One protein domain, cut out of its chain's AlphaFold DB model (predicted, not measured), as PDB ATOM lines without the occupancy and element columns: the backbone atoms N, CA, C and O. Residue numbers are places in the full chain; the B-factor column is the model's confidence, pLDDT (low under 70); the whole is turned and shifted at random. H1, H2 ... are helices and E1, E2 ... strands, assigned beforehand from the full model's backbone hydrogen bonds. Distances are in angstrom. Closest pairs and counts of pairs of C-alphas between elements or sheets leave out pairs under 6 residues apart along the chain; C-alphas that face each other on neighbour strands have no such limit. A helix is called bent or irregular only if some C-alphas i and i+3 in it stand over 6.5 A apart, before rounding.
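Overview. This is residues 111 to 225 of the 225 residues of the protein "HNOB domain-containing protein" of Alphaproteobacteria bacterium (UniProt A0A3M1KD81). A twisted sheet of four strands has two helices over one face, H2 over E4 and E3 and H1 over E1 and E2, while its other face has no named helix; a long tail, residues 203 to 225, runs from the end of E4 past the E1 edge of the sheet. H1 is the looser of the two helices: it packs on the sheet with residues 118 to 126 and kinks near residue 125. The printed part has 115 residues, with two named helices and four named strands in the order H1, E1, E2, H2, E3, E4, and the class is mixed, helices and strands. The sheet's order is E1, E2, E4, E3, all antiparallel. The whole is compact, with a radius of gyration of the C-alphas of 14.1 A and spans of 40 by 33 by 25 A.

Along the chain. H1 is residues 118 to 136, 26.9 A long, from C-alpha 118 at (97.894, 68.599, 142.801). It is irregular, with C-alphas 132 and 135 7.8 A apart. E1, residues 144 to 150, is 19.4 A long, and E2, residues 153 to 159, is 19.8 A. H2, residues 162 to 179, is 26.1 A long and begins at C-alpha 162 (85.140, 73.830, 161.931). E3, residues 182 to 188, is 17.7 A long. E4, residues 196 to 202, is 20.2 A long and ends at C-alpha 202 (95.092, 60.185, 142.393).

Arrangement. The hairpin E1 and E2 has N 148 and O 155 within hydrogen-bond range at 2.8 A. Between E2 and E4, N 156 and O 198 are 2.8 A apart. In the hairpin E3 and E4, N 185 and O 199 are 2.9 A apart. E2, H2 and E3 form a split strand-helix-strand unit, two strands running the same way with E4 between them, and its crossover is right-handed. H2 is on the sheet at a height of 9.2 A, along the strands; its closest C-alphas to E3 are Leu 176 and Ala 182, 5.8 A. H1, on the same face, has a height over the sheet of 11.9 A; its closest C-alphas to E1 are Ser 123 and Val 147, 5.8 A. H1 touches H2 with residues 118 to 122 alone, Ser 118 and Phe 179 being the closest C-alphas at 5.7 A, at a steep tilt of 57 degrees, opposite ways. E1 and E3 are apart. Every O i to N i+4 pair is within hydrogen-bond range in H2, but 11 of 15 in H1.

Size, cuts and confidence. The C-alphas farthest apart, of Arg 138 and Pro 205, are 41.8 A apart. The printed part has no cut, and no link is long. Mean pLDDT of the printed part is 75.2, and residues 134 to 144, 191 to 193 and 205 to 225 are under 70.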
ATOM      1  N   LEU A 111     103.483  80.560 144.360       88.25
ATOM      2  CA  LEU A 111     103.023  79.443 145.195       88.25
ATOM      3  C   LEU A 111     102.794  78.178 144.364       88.25
ATOM      4  O   LEU A 111     103.016  77.079 144.871       88.25
ATOM      5  N   LEU A 112     102.432  78.315 143.088       89.31
ATOM      6  CA  LEU A 112     102.246  77.192 142.169       89.31
ATOM      7  C   LEU A 112     103.530  76.827 141.408       89.31
ATOM      8  O   LEU A 112     103.611  75.733 140.851       89.31
ATOM      9  N   ALA A 113     104.553  77.688 141.397       87.69
ATOM     10  CA  ALA A 113     105.745  77.505 140.566       87.69
ATOM     11  C   ALA A 113     106.439  76.152 140.818       87.69
ATOM     12  O   ALA A 113     106.782  75.814 141.949       87.69
ATOM     13  N   GLY A 114     106.647  75.353 139.771       84.69
ATOM     14  CA  GLY A 114     107.281  74.033 139.880       84.69
ATOM     15  C   GLY A 114     106.378  72.907 140.405       84.69
ATOM     16  O   GLY A 114     106.840  71.771 140.488       84.69
ATOM     17  N   SER A 115     105.106  73.176 140.716       88.69
ATOM     18  CA  SER A 115     104.131  72.118 141.005       88.69
ATOM     19  C   SER A 115     103.592  71.549 139.695       88.69
ATOM     20  O   SER A 115     103.008  72.280 138.898       88.69
ATOM     21  N   ARG A 116     103.818  70.255 139.456       87.44
ATOM     22  CA  ARG A 116     103.376  69.559 138.232       87.44
ATOM     23  C   ARG A 116     102.006  68.900 138.370       87.44
ATOM     24  O   ARG A 116     101.351  68.650 137.365       87.44
ATOM     25  N   ASP A 117     101.617  68.623 139.607       90.88
ATOM     26  CA  ASP A 117     100.413  67.896 139.982       90.88
ATOM     27  C   ASP A 117      99.851  68.441 141.308       90.88
ATOM     28  O   ASP A 117     100.549  69.150 142.052       90.88
ATOM     29  N   SER A 118      98.586  68.125 141.597       92.69
ATOM     30  CA  SER A 118      97.894  68.599 142.801       92.69
ATOM     31  C   SER A 118      98.553  68.120 144.092       92.69
ATOM     32  O   SER A 118      98.622  68.879 145.058       92.69
ATOM     33  N   PHE A 119      99.094  66.899 144.122       92.06
ATOM     34  CA  PHE A 119      99.744  66.349 145.314       92.06
ATOM     35  C   PHE A 119     101.036  67.102 145.634       92.06
ATOM     36  O   PHE A 119     101.260  67.495 146.781       92.06
ATOM     37  N   SER A 120     101.866  67.362 144.624       89.75
ATOM     38  CA  SER A 120     103.079  68.171 144.722       89.75
ATOM     39  C   SER A 120     102.762  69.589 145.185       89.75
ATOM     40  O   SER A 120     103.488  70.119 146.028       89.75
ATOM     41  N   PHE A 121     101.699  70.202 144.656       91.00
ATOM     42  CA  PHE A 121     101.257  71.529 145.082       91.00
ATOM     43  C   PHE A 121     100.829  71.529 146.553       91.00
ATOM     44  O   PHE A 121     101.414  72.246 147.364       91.00
ATOM     45  N   LEU A 122      99.859  70.688 146.923       90.81
ATOM     46  CA  LEU A 122      99.277  70.661 148.268       90.81
ATOM     47  C   LEU A 122     100.289  70.246 149.345       90.81
ATOM     48  O   LEU A 122     100.228  70.748 150.463       90.81
ATOM     49  N   SER A 123     101.260  69.392 149.007       88.62
ATOM     50  CA  SER A 123     102.335  68.997 149.931       88.62
ATOM     51  C   SER A 123     103.316  70.130 150.230       88.62
ATOM     52  O   SER A 123     103.898  70.171 151.311       88.62
ATOM     53  N   GLN A 124     103.524  71.046 149.280       86.44
ATOM     54  CA  GLN A 124     104.450  72.173 149.428       86.44
ATOM     55  C   GLN A 124     103.753  73.460 149.870       86.44
ATOM     56  O   GLN A 124     104.420  74.360 150.382       86.44
ATOM     57  N   LEU A 125     102.439  73.562 149.660       87.06
ATOM     58  CA  LEU A 125     101.666  74.775 149.892       87.06
ATOM     59  C   LEU A 125     101.850  75.331 151.309       87.06
ATOM     60  O   LEU A 125     102.184  76.513 151.390       87.06
ATOM     61  N   PRO A 126     101.738  74.541 152.402       83.12
ATOM     62  CA  PRO A 126     101.995  75.068 153.736       83.12
ATOM     63  C   PRO A 126     103.388  75.708 153.812       83.12
ATOM     64  O   PRO A 126     103.511  76.901 154.068       83.12
ATOM     65  N   THR A 127     104.454  74.967 153.502       80.56
ATOM     66  CA  THR A 127     105.829  75.488 153.583       80.56
ATOM     67  C   THR A 127     106.032  76.754 152.748       80.56
ATOM     68  O   THR A 127     106.697  77.685 153.198       80.56
ATOM     69  N   ARG A 128     105.448  76.826 151.549       84.50
ATOM     70  CA  ARG A 128     105.547  78.005 150.675       84.50
ATOM     71  C   ARG A 128     104.803  79.210 151.236       84.50
ATOM     72  O   ARG A 128     105.339  80.313 151.175       84.50
ATOM     73  N   LEU A 129     103.613  79.007 151.800       81.44
ATOM     74  CA  LEU A 129     102.866  80.059 152.487       81.44
ATOM     75  C   LEU A 129     103.658  80.582 153.681       81.44
ATOM     76  O   LEU A 129     103.816  81.791 153.800       81.44
ATOM     77  N   ALA A 130     104.245  79.697 154.492       75.31
ATOM     78  CA  ALA A 130     105.150  80.116 155.557       75.31
ATOM     79  C   ALA A 130     106.283  80.973 155.034       75.31
ATOM     80  O   ALA A 130     106.383  82.109 155.447       75.31
ATOM     81  N   LEU A 131     107.087  80.492 154.090       79.31
ATOM     82  CA  LEU A 131     108.216  81.274 153.577       79.31
ATOM     83  C   LEU A 131     107.784  82.625 152.993       79.31
ATOM     84  O   LEU A 131     108.478  83.626 153.165       79.31
ATOM     85  N   LYS A 132     106.631  82.671 152.318       79.38
ATOM     86  CA  LYS A 132     106.090  83.900 151.727       79.38
ATOM     87  C   LYS A 132     105.683  84.922 152.786       79.38
ATOM     88  O   LYS A 132     105.816  86.128 152.566       79.38
ATOM     89  N   PHE A 133     105.170  84.438 153.909       75.75
ATOM     90  CA  PHE A 133     104.542  85.245 154.941       75.75
ATOM     91  C   PHE A 133     105.384  85.360 156.224       75.75
ATOM     92  O   PHE A 133     105.095  86.217 157.044       75.75
ATOM     93  N   ASP A 134     106.476  84.612 156.378       67.44
ATOM     94  CA  ASP A 134     107.275  84.482 157.610       67.44
ATOM     95  C   ASP A 134     107.696  85.839 158.193       67.44
ATOM     96  O   ASP A 134     107.460  86.132 159.364       67.44
ATOM     97  N   TYR A 135     108.202  86.740 157.347       57.97
ATOM     98  CA  TYR A 135     108.637  88.071 157.786       57.97
ATOM     99  C   TYR A 135     107.497  88.931 158.367       57.97
ATOM    100  O   TYR A 135     107.728  89.812 159.194       57.97
ATOM    101  N   TRP A 136     106.260  88.663 157.952       52.22
ATOM    102  CA  TRP A 136     105.070  89.439 158.298       52.22
ATOM    103  C   TRP A 136     104.255  88.817 159.452       52.22
ATOM    104  O   TRP A 136     103.352  89.462 159.986       52.22
ATOM    105  N   PHE A 137     104.537  87.565 159.836       58.62
ATOM    106  CA  PHE A 137     103.691  86.762 160.727       58.62
ATOM    107  C   PHE A 137     104.517  86.259 161.919       58.62
ATOM    108  O   PHE A 137     104.961  85.116 161.959       58.62
ATOM    109  N   ARG A 138     104.717  87.109 162.934       52.69
ATOM    110  CA  ARG A 138     105.307  86.679 164.213       52.69
ATOM    111  C   ARG A 138     104.238  86.044 165.139       52.69
ATOM    112  O   ARG A 138     103.428  86.775 165.697       52.69
ATOM    113  N   TYR A 139     104.350  84.723 165.362       53.12
ATOM    114  CA  TYR A 139     103.921  83.889 166.524       53.12
ATOM    115  C   TYR A 139     102.558  83.133 166.630       53.12
ATOM    116  O   TYR A 139     101.488  83.596 166.249       53.12
ATOM    117  N   ASP A 140     102.704  81.965 167.296       50.72
ATOM    118  CA  ASP A 140     101.934  81.191 168.307       50.72
ATOM    119  C   ASP A 140     100.577  80.489 168.079       50.72
ATOM    120  O   ASP A 140     100.305  79.562 168.842       50.72
ATOM    121  N   ASN A 141      99.752  80.805 167.076       50.59
ATOM    122  CA  ASN A 141      98.412  80.189 166.946       50.59
ATOM    123  C   ASN A 141      98.082  79.775 165.504       50.59
ATOM    124  O   ASN A 141      97.261  80.403 164.843       50.59
ATOM    125  N   GLN A 142      98.716  78.713 165.012       55.22
ATOM    126  CA  GLN A 142      98.485  78.221 163.653       55.22
ATOM    127  C   GLN A 142      97.858  76.825 163.660       55.22
ATOM    128  O   GLN A 142      98.209  75.996 164.511       55.22
ATOM    129  N   PRO A 143      96.949  76.535 162.715       56.03
ATOM    130  CA  PRO A 143      96.412  75.207 162.542       56.03
ATOM    131  C   PRO A 143      97.556  74.273 162.176       56.03
ATOM    132  O   PRO A 143      98.332  74.497 161.248       56.03
ATOM    133  N   SER A 144      97.672  73.196 162.941       67.50
ATOM    134  CA  SER A 144      98.655  72.166 162.645       67.50
ATOM    135  C   SER A 144      98.183  71.399 161.414       67.50
ATOM    136  O   SER A 144      97.233  70.614 161.504       67.50
ATOM    137  N   VAL A 145      98.830  71.653 160.276       75.62
ATOM    138  CA  VAL A 145      98.588  70.961 159.008       75.62
ATOM    139  C   VAL A 145      99.664  69.905 158.805       75.62
ATOM    140  O   VAL A 145     100.846  70.218 158.688       75.62
ATOM    141  N   LEU A 146      99.249  68.644 158.741       80.31
ATOM    142  CA  LEU A 146     100.116  67.529 158.383       80.31
ATOM    143  C   LEU A 146      99.674  66.986 157.028       80.31
ATOM    144  O   LEU A 146      98.544  66.518 156.891       80.31
ATOM    145  N   VAL A 147     100.578  67.008 156.053       82.88
ATOM    146  CA  VAL A 147     100.357  66.397 154.742       82.88
ATOM    147  C   VAL A 147     101.193  65.128 154.648       82.88
ATOM    148  O   VAL A 147     102.393  65.138 154.918       82.88
ATOM    149  N   MET A 148     100.543  64.022 154.299       82.94
ATOM    150  CA  MET A 148     101.161  62.709 154.151       82.94
ATOM    151  C   MET A 148     100.804  62.143 152.782       82.94
ATOM    152  O   MET A 148      99.629  62.101 152.430       82.94
ATOM    153  N   SER A 149     101.802  61.680 152.035       82.00
ATOM    154  CA  SER A 149     101.596  60.951 150.781       82.00
ATOM    155  C   SER A 149     101.818  59.461 151.015       82.00
ATOM    156  O   SER A 149     102.789  59.085 151.670       82.00
ATOM    157  N   GLU A 150     100.931  58.630 150.479       79.56
ATOM    158  CA  GLU A 150     101.004  57.167 150.524       79.56
ATOM    159  C   GLU A 150     100.386  56.622 149.233       79.56
ATOM    160  O   GLU A 150      99.198  56.830 149.004       79.56
ATOM    161  N   ASP A 151     101.187  55.968 148.390       80.88
ATOM    162  CA  ASP A 151     100.766  55.403 147.101       80.88
ATOM    163  C   ASP A 151      99.970  56.400 146.228       80.88
ATOM    164  O   ASP A 151     100.478  57.455 145.830       80.88
ATOM    165  N   ASP A 152      98.703  56.076 145.956       86.50
ATOM    166  CA  ASP A 152      97.739  56.857 145.188       86.50
ATOM    167  C   ASP A 152      96.978  57.883 146.043       86.50
ATOM    168  O   ASP A 152      96.021  58.496 145.567       86.50
ATOM    169  N   ARG A 153      97.365  58.089 147.306       90.56
ATOM    170  CA  ARG A 153      96.641  58.933 148.259       90.56
ATOM    171  C   ARG A 153      97.491  60.038 148.854       90.56
ATOM    172  O   ARG A 153      98.655  59.865 149.212       90.56
ATOM    173  N   LEU A 154      96.831  61.168 149.071       90.38
ATOM    174  CA  LEU A 154      97.331  62.255 149.899       90.38
ATOM    175  C   LEU A 154      96.367  62.435 151.069       90.38
ATOM    176  O   LEU A 154      95.163  62.571 150.874       90.38
ATOM    177  N   LYS A 155      96.880  62.413 152.295       91.31
ATOM    178  CA  LYS A 155      96.112  62.643 153.520       91.31
ATOM    179  C   LYS A 155      96.532  63.981 154.104       91.31
ATOM    180  O   LYS A 155      97.703  64.177 154.422       91.31
ATOM    181  N   ILE A 156      95.574  64.883 154.274       89.75
ATOM    182  CA  ILE A 156      95.760  66.174 154.935       89.75
ATOM    183  C   ILE A 156      95.039  66.098 156.278       89.75
ATOM    184  O   ILE A 156      93.819  65.959 156.328       89.75
ATOM    185  N   ARG A 157      95.791  66.166 157.377       87.56
ATOM    186  CA  ARG A 157      95.244  66.219 158.738       87.56
ATOM    187  C   ARG A 157      95.368  67.635 159.275       87.56
ATOM    188  O   ARG A 157      96.449  68.215 159.226       87.56
ATOM    189  N   LEU A 158      94.268  68.161 159.800       81.44
ATOM    190  CA  LEU A 158      94.131  69.552 160.224       81.44
ATOM    191  C   LEU A 158      93.598  69.591 161.651       81.44
ATOM    192  O   LEU A 158      92.550  69.015 161.935       81.44
ATOM    193  N   ARG A 159      94.279  70.298 162.552       79.88
ATOM    194  CA  ARG A 159      93.693  70.712 163.836       79.88
ATOM    195  C   ARG A 159      93.318  72.187 163.727       79.88
ATOM    196  O   ARG A 159      94.202  73.035 163.798       79.88
ATOM    197  N   ALA A 160      92.037  72.459 163.509       80.81
ATOM    198  CA  ALA A 160      91.523  73.781 163.170       80.81
ATOM    199  C   ALA A 160      90.055  73.921 163.614       80.81
ATOM    200  O   ALA A 160      89.408  72.922 163.936       80.81
ATOM    201  N   LEU A 161      89.533  75.148 163.615       82.81
ATOM    202  CA  LEU A 161      88.109  75.414 163.833       82.81
ATOM    203  C   LEU A 161      87.262  74.803 162.700       82.81
ATOM    204  O   LEU A 161      87.742  74.699 161.567       82.81
ATOM    205  N   PRO A 162      85.988  74.452 162.947       86.62
ATOM    206  CA  PRO A 162      85.140  73.830 161.931       86.62
ATOM    207  C   PRO A 162      85.054  74.614 160.612       86.62
ATOM    208  O   PRO A 162      85.155  74.021 159.541       86.62
ATOM    209  N   TRP A 163      84.935  75.945 160.657       89.00
ATOM    210  CA  TRP A 163      84.906  76.766 159.440       89.00
ATOM    211  C   TRP A 163      86.251  76.761 158.696       89.00
ATOM    212  O   TRP A 163      86.260  76.736 157.468       89.00
ATOM    213  N   GLN A 164      87.384  76.707 159.407       88.69
ATOM    214  CA  GLN A 164      88.721  76.646 158.798       88.69
ATOM    215  C   GLN A 164      88.894  75.352 158.005       88.69
ATOM    216  O   GLN A 164      89.405  75.373 156.887       88.69
ATOM    217  N   VAL A 165      88.412  74.229 158.548       90.38
ATOM    218  CA  VAL A 165      88.424  72.942 157.839       90.38
ATOM    219  C   VAL A 165      87.647  73.041 156.526       90.38
ATOM    220  O   VAL A 165      88.106  72.531 155.506       90.38
ATOM    221  N   MET A 166      86.509  73.739 156.524       94.12
ATOM    222  CA  MET A 166      85.701  73.919 155.316       94.12
ATOM    223  C   MET A 166      86.364  74.835 154.289       94.12
ATOM    224  O   MET A 166      86.332  74.516 153.102       94.12
ATOM    225  N   VAL A 167      87.016  75.918 154.725       94.62
ATOM    226  CA  VAL A 167      87.832  76.771 153.842       94.62
ATOM    227  C   VAL A 167      88.951  75.951 153.199       94.62
ATOM    228  O   VAL A 167      89.118  75.988 151.981       94.62
ATOM    229  N   VAL A 168      89.679  75.146 153.979       93.12
ATOM    230  CA  VAL A 168      90.738  74.278 153.439       93.12
ATOM    231  C   VAL A 168      90.166  73.240 152.474       93.12
ATOM    232  O   VAL A 168      90.750  73.021 151.416       93.12
ATOM    233  N   ALA A 169      89.016  72.633 152.781       94.75
ATOM    234  CA  ALA A 169      88.352  71.697 151.874       94.75
ATOM    235  C   ALA A 169      87.995  72.349 150.532       94.75
ATOM    236  O   ALA A 169      88.309  71.793 149.483       94.75
ATOM    237  N   GLY A 170      87.432  73.559 150.560       96.94
ATOM    238  CA  GLY A 170      87.158  74.334 149.351       96.94
ATOM    239  C   GLY A 170      88.419  74.651 148.547       96.94
ATOM    240  O   GLY A 170      88.450  74.450 147.337       96.94
ATOM    241  N   LEU A 171      89.488  75.087 149.215       96.38
ATOM    242  CA  LEU A 171      90.769  75.370 148.561       96.38
ATOM    243  C   LEU A 171      91.342  74.116 147.890       96.38
ATOM    244  O   LEU A 171      91.812  74.178 146.754       96.38
ATOM    245  N   VAL A 172      91.288  72.977 148.585       96.06
ATOM    246  CA  VAL A 172      91.729  71.681 148.061       96.06
ATOM    247  C   VAL A 172      90.897  71.281 146.847       96.06
ATOM    248  O   VAL A 172      91.467  70.906 145.829       96.06
ATOM    249  N   GLU A 173      89.574  71.391 146.912       97.00
ATOM    250  CA  GLU A 173      88.690  71.083 145.781       97.00
ATOM    251  C   GLU A 173      89.008  71.905 144.543       97.00
ATOM    252  O   GLU A 173      89.088  71.348 143.450       97.00
ATOM    253  N   GLU A 174      89.222  73.210 144.702       97.31
ATOM    254  CA  GLU A 174      89.549  74.068 143.566       97.31
ATOM    255  C   GLU A 174      90.936  73.744 143.002       97.31
ATOM    256  O   GLU A 174      91.125  73.715 141.785       97.31
ATOM    257  N   ALA A 175      91.907  73.419 143.862       95.94
ATOM    258  CA  ALA A 175      93.212  72.948 143.413       95.94
ATOM    259  C   ALA A 175      93.087  71.650 142.596       95.94
ATOM    260  O   ALA A 175      93.682  71.527 141.525       95.94
ATOM    261  N   LEU A 176      92.276  70.695 143.054       96.06
ATOM    262  CA  LEU A 176      92.005  69.451 142.330       96.06
ATOM    263  C   LEU A 176      91.316  69.705 140.986       96.06
ATOM    264  O   LEU A 176      91.722  69.135 139.973       96.06
ATOM    265  N   ALA A 177      90.329  70.603 140.951       96.00
ATOM    266  CA  ALA A 177      89.659  71.012 139.720       96.00
ATOM    267  C   ALA A 177      90.616  71.701 138.731       96.00
ATOM    268  O   ALA A 177      90.471  71.544 137.519       96.00
ATOM    269  N   PHE A 178      91.620  72.423 139.233       95.25
ATOM    270  CA  PHE A 178      92.650  73.057 138.415       95.25
ATOM    271  C   PHE A 178      93.612  72.038 137.782       95.25
ATOM    272  O   PHE A 178      93.834  72.076 136.568       95.25
ATOM    273  N   PHE A 179      94.168  71.111 138.570       94.19
ATOM    274  CA  PHE A 179      95.144  70.128 138.072       94.19
ATOM    275  C   PHE A 179      94.499  68.941 137.335       94.19
ATOM    276  O   PHE A 179      95.122  68.371 136.437       94.19
ATOM    277  N   ARG A 180      93.240  68.604 137.658       95.06
ATOM    278  CA  ARG A 180      92.441  67.527 137.036       95.06
ATOM    279  C   ARG A 180      93.129  66.158 137.071       95.06
ATOM    280  O   ARG A 180      93.020  65.370 136.135       95.06
ATOM    281  N   ASP A 181      93.877  65.891 138.135       92.62
ATOM    282  CA  ASP A 181      94.714  64.697 138.298       92.62
ATOM    283  C   ASP A 181      94.399  63.888 139.565       92.62
ATOM    284  O   ASP A 181      94.936  62.795 139.732       92.62
ATOM    285  N   ALA A 182      93.521  64.394 140.430       94.50
ATOM    286  CA  ALA A 182      93.085  63.755 141.663       94.50
ATOM    287  C   ALA A 182      91.682  64.245 142.060       94.50
ATOM    288  O   ALA A 182      91.173  65.235 141.531       94.50
ATOM    289  N   GLU A 183      91.067  63.563 143.019       94.81
ATOM    290  CA  GLU A 183      89.753  63.899 143.567       94.81
ATOM    291  C   GLU A 183      89.742  63.811 145.100       94.81
ATOM    292  O   GLU A 183      90.552  63.103 145.711       94.81
ATOM    293  N   LEU A 184      88.814  64.532 145.734       95.31
ATOM    294  CA  LEU A 184      88.589  64.445 147.173       95.31
ATOM    295  C   LEU A 184      87.771  63.180 147.461       95.31
ATOM    296  O   LEU A 184      86.553  63.171 147.302       95.31
ATOM    297  N   ALA A 185      88.447  62.113 147.880       93.38
ATOM    298  CA  ALA A 185      87.816  60.829 148.163       93.38
ATOM    299  C   ALA A 185      87.040  60.839 149.488       93.38
ATOM    300  O   ALA A 185      86.038  60.141 149.623       93.38
ATOM    301  N   GLU A 186      87.510  61.599 150.481       93.81
ATOM    302  CA  GLU A 186      86.877  61.647 151.795       93.81
ATOM    303  C   GLU A 186      87.197  62.942 152.552       93.81
ATOM    304  O   GLU A 186      88.346  63.380 152.591       93.81
ATOM    305  N   LEU A 187      86.188  63.501 153.226       92.44
ATOM    306  CA  LEU A 187      86.324  64.554 154.232       92.44
ATOM    307  C   LEU A 187      85.688  64.059 155.534       92.44
ATOM    308  O   LEU A 187      84.480  63.833 155.589       92.44
ATOM    309  N   ARG A 188      86.494  63.901 156.586       88.88
ATOM    310  CA  ARG A 188      86.025  63.563 157.934       88.88
ATOM    311  C   ARG A 188      86.201  64.754 158.857       88.88
ATOM    312  O   ARG A 188      87.329  65.146 159.159       88.88
ATOM    313  N   LEU A 189      85.078  65.278 159.333       83.12
ATOM    314  CA  LEU A 189      85.038  66.170 160.482       83.12
ATOM    315  C   LEU A 189      85.032  65.304 161.742       83.12
ATOM    316  O   LEU A 189      84.244  64.366 161.853       83.12
ATOM    317  N   THR A 190      85.943  65.582 162.660       75.56
ATOM    318  CA  THR A 190      86.020  64.907 163.959       75.56
ATOM    319  C   THR A 190      85.494  65.833 165.054       75.56
ATOM    320  O   THR A 190      85.386  67.040 164.833       75.56
ATOM    321  N   GLY A 191      85.136  65.281 166.217       66.00
ATOM    322  CA  GLY A 191      84.595  66.063 167.335       66.00
ATOM    323  C   GLY A 191      85.566  67.128 167.862       66.00
ATOM    324  O   GLY A 191      86.732  67.183 167.464       66.00
ATOM    325  N   GLU A 192      85.091  67.981 168.774       57.03
ATOM    326  CA  GLU A 192      85.904  69.064 169.343       57.03
ATOM    327  C   GLU A 192      87.258  68.560 169.873       57.03
ATOM    328  O   GLU A 192      87.339  67.669 170.717       57.03
ATOM    329  N   GLY A 193      88.346  69.146 169.363       61.38
ATOM    330  CA  GLY A 193      89.720  68.824 169.761       61.38
ATOM    331  C   GLY A 193      90.385  67.673 168.994       61.38
ATOM    332  O   GLY A 193      91.603  67.487 169.129       61.38
ATOM    333  N   GLU A 194      89.645  66.943 168.158       72.94
ATOM    334  CA  GLU A 194      90.194  65.942 167.240       72.94
ATOM    335  C   GLU A 194      90.552  66.561 165.873       72.94
ATOM    336  O   GLU A 194      89.918  67.525 165.438       72.94
ATOM    337  N   PRO A 195      91.585  66.049 165.177       78.75
ATOM    338  CA  PRO A 195      91.981  66.578 163.879       78.75
ATOM    339  C   PRO A 195      91.057  66.094 162.754       78.75
ATOM    340  O   PRO A 195      90.933  64.887 162.529       78.75
ATOM    341  N   ALA A 196      90.530  67.034 161.971       87.81
ATOM    342  CA  ALA A 196      89.850  66.734 160.721       87.81
ATOM    343  C   ALA A 196      90.819  66.106 159.707       87.81
ATOM    344  O   ALA A 196      92.030  66.357 159.731       87.81
ATOM    345  N   CYS A 197      90.285  65.282 158.809       91.06
ATOM    346  CA  CYS A 197      91.075  64.555 157.820       91.06
ATOM    347  C   CYS A 197      90.451  64.683 156.431       91.06
ATOM    348  O   CYS A 197      89.278  64.357 156.246       91.06
ATOM    349  N   LEU A 198      91.249  65.111 155.457       93.25
ATOM    350  CA  LEU A 198      90.921  65.061 154.039       93.25
ATOM    351  C   LEU A 198      91.776  63.967 153.405       93.25
ATOM    352  O   LEU A 198      92.997  63.967 153.560       93.25
ATOM    353  N   THR A 199      91.144  63.047 152.686       93.75
ATOM    354  CA  THR A 199      91.834  62.032 151.886       93.75
ATOM    355  C   THR A 199      91.564  62.301 150.419       93.75
ATOM    356  O   THR A 199      90.415  62.314 149.981       93.75
ATOM    357  N   LEU A 200      92.633  62.497 149.663       94.31
ATOM    358  CA  LEU A 200      92.623  62.696 148.228       94.31
ATOM    359  C   LEU A 200      93.091  61.407 147.555       94.31
ATOM    360  O   LEU A 200      93.933  60.697 148.109       94.31
ATOM    361  N   ARG A 201      92.558  61.118 146.371       93.44
ATOM    362  CA  ARG A 201      92.928  59.964 145.545       93.44
ATOM    363  C   ARG A 201      93.401  60.440 144.176       93.44
ATOM    364  O   ARG A 201      92.709  61.228 143.538       93.44
ATOM    365  N   SER A 202      94.559  59.960 143.737       91.31
ATOM    366  CA  SER A 202      95.092  60.185 142.393       91.31
ATOM    367  C   SER A 202      94.194  59.522 141.351       91.31
ATOM    368  O   SER A 202      93.803  58.366 141.501       91.31
ATOM    369  N   LEU A 203      93.890  60.245 140.277       89.06
ATOM    370  CA  LEU A 203      93.197  59.721 139.096       89.06
ATOM    371  C   LEU A 203      94.178  59.173 138.051       89.06
ATOM    372  O   LEU A 203      93.761  58.534 137.088       89.06
ATOM    373  N   ARG A 204      95.482  59.421 138.223       78.19
ATOM    374  CA  ARG A 204      96.538  58.844 137.386       78.19
ATOM    375  C   ARG A 204      97.044  57.562 138.057       78.19
ATOM    376  O   ARG A 204      97.591  57.674 139.157       78.19
ATOM    377  N   PRO A 205      96.870  56.378 137.435       54.06
ATOM    378  CA  PRO A 205      97.259  55.102 138.039       54.06
ATOM    379  C   PRO A 205      98.779  54.897 138.091       54.06
ATOM    380  O   PRO A 205      99.254  54.066 138.853       54.06
ATOM    381  N   GLU A 206      99.547  55.645 137.296       52.31
ATOM    382  CA  GLU A 206     100.982  55.432 137.126       52.31
ATOM    383  C   GLU A 206     101.696  56.780 136.977       52.31
ATOM    384  O   GLU A 206     101.519  57.506 135.997       52.31
ATOM    385  N   MET A 207     102.533  57.121 137.949       42.66
ATOM    386  CA  MET A 207     103.769  57.833 137.657       42.66
ATOM    387  C   MET A 207     104.887  57.064 138.335       42.66
ATOM    388  O   MET A 207     104.839  56.840 139.544       42.66
ATOM    389  N   GLU A 208     105.833  56.638 137.501       39.34
ATOM    390  CA  GLU A 208     107.056  55.936 137.853       39.34
ATOM    391  C   GLU A 208     107.705  56.465 139.127       39.34
ATOM    392  O   GLU A 208     107.673  57.656 139.447       39.34
ATOM    393  N   ASP A 209     108.349  55.505 139.771       36.69
ATOM    394  CA  ASP A 209     109.244  55.499 140.916       36.69
ATOM    395  C   ASP A 209     110.413  56.509 140.817       36.69
ATOM    396  O   ASP A 209     111.587  56.183 140.950       36.69
ATOM    397  N   ALA A 210     110.109  57.782 140.570       34.97
ATOM    398  CA  ALA A 210     111.044  58.892 140.669       34.97
ATOM    399  C   ALA A 210     110.940  59.500 142.073       34.97
ATOM    400  O   ALA A 210     110.507  60.637 142.262       34.97
ATOM    401  N   GLY A 211     111.322  58.713 143.080       34.16
ATOM    402  CA  GLY A 211     111.754  59.247 144.370       34.16
ATOM    403  C   GLY A 211     110.680  59.947 145.204       34.16
ATOM    404  O   GLY A 211     110.980  60.942 145.868       34.16
ATOM    405  N   ARG A 212     109.446  59.426 145.254       42.81
ATOM    406  CA  ARG A 212     108.549  59.716 146.386       42.81
ATOM    407  C   ARG A 212     108.970  58.852 147.578       42.81
ATOM    408  O   ARG A 212     108.214  58.013 148.052       42.81
ATOM    409  N   GLU A 213     110.178  59.087 148.103       35.47
ATOM    410  CA  GLU A 213     110.402  58.812 149.523       35.47
ATOM    411  C   GLU A 213     109.263  59.508 150.256       35.47
ATOM    412  O   GLU A 213     109.024  60.695 150.012       35.47
ATOM    413  N   GLY A 214     108.515  58.764 151.073       36.53
ATOM    414  CA  GLY A 214     107.443  59.302 151.896       36.53
ATOM    415  C   GLY A 214     107.978  60.467 152.716       36.53
ATOM    416  O   GLY A 214     108.473  60.289 153.827       36.53
ATOM    417  N   LYS A 215     107.900  61.677 152.158       36.78
ATOM    418  CA  LYS A 215     108.212  62.904 152.862       36.78
ATOM    419  C   LYS A 215     107.063  63.088 153.823       36.78
ATOM    420  O   LYS A 215     106.041  63.688 153.506       36.78
ATOM    421  N   ILE A 216     107.250  62.560 155.024       36.72
ATOM    422  CA  ILE A 216     106.592  63.116 156.187       36.72
ATOM    423  C   ILE A 216     107.178  64.522 156.308       36.72
ATOM    424  O   ILE A 216     108.229  64.727 156.915       36.72
ATOM    425  N   ALA A 217     106.528  65.499 155.680       39.06
ATOM    426  CA  ALA A 217     106.726  66.880 156.064       39.06
ATOM    427  C   ALA A 217     106.102  67.008 157.458       39.06
ATOM    428  O   ALA A 217     104.935  67.362 157.615       39.06
ATOM    429  N   LEU A 218     106.876  66.637 158.484       34.19
ATOM    430  CA  LEU A 218     106.609  67.042 159.855       34.19
ATOM    431  C   LEU A 218     106.748  68.558 159.869       34.19
ATOM    432  O   LEU A 218     107.819  69.102 160.131       34.19
ATOM    433  N   LEU A 219     105.652  69.248 159.589       36.81
ATOM    434  CA  LEU A 219     105.487  70.641 159.958       36.81
ATOM    435  C   LEU A 219     105.303  70.691 161.481       36.81
ATOM    436  O   LEU A 219     104.234  70.967 162.003       36.81
ATOM    437  N   ASN A 220     106.385  70.386 162.201       29.81
ATOM    438  CA  ASN A 220     106.578  70.749 163.606       29.81
ATOM    439  C   ASN A 220     107.074  72.199 163.734       29.81
ATOM    440  O   ASN A 220     107.597  72.580 164.776       29.81
ATOM    441  N   SER A 221     106.937  73.000 162.680       28.16
ATOM    442  CA  SER A 221     107.318  74.404 162.679       28.16
ATOM    443  C   SER A 221     106.168  75.256 162.165       28.16
ATOM    444  O   SER A 221     105.396  74.787 161.324       28.16
ATOM    445  N   PRO A 222     106.046  76.475 162.703       31.59
ATOM    446  CA  PRO A 222     104.849  77.274 162.635       31.59
ATOM    447  C   PRO A 222     104.671  77.766 161.199       31.59
ATOM    448  O   PRO A 222     105.430  78.601 160.715       31.59
ATOM    449  N   VAL A 223     103.658  77.246 160.514       30.09
ATOM    450  CA  VAL A 223     103.259  77.718 159.201       30.09
ATOM    451  C   VAL A 223     101.811  78.227 159.204       30.09
ATOM    452  O   VAL A 223     100.928  77.508 159.669       30.09
ATOM    453  N   PRO A 224     101.552  79.444 158.687       34.84
ATOM    454  CA  PRO A 224     100.249  80.090 158.721       34.84
ATOM    455  C   PRO A 224      99.322  79.496 157.660       34.84
ATOM    456  O   PRO A 224      99.556  79.645 156.460       34.84
ATOM    457  N   LEU A 225      98.252  78.861 158.121       39.72
ATOM    458  CA  LEU A 225      96.987  78.768 157.403       39.72
ATOM    459  C   LEU A 225      95.858  79.198 158.338       39.72
ATOM    460  O   LEU A 225      96.086  79.171 159.564       39.72
TER     461      LEU A 225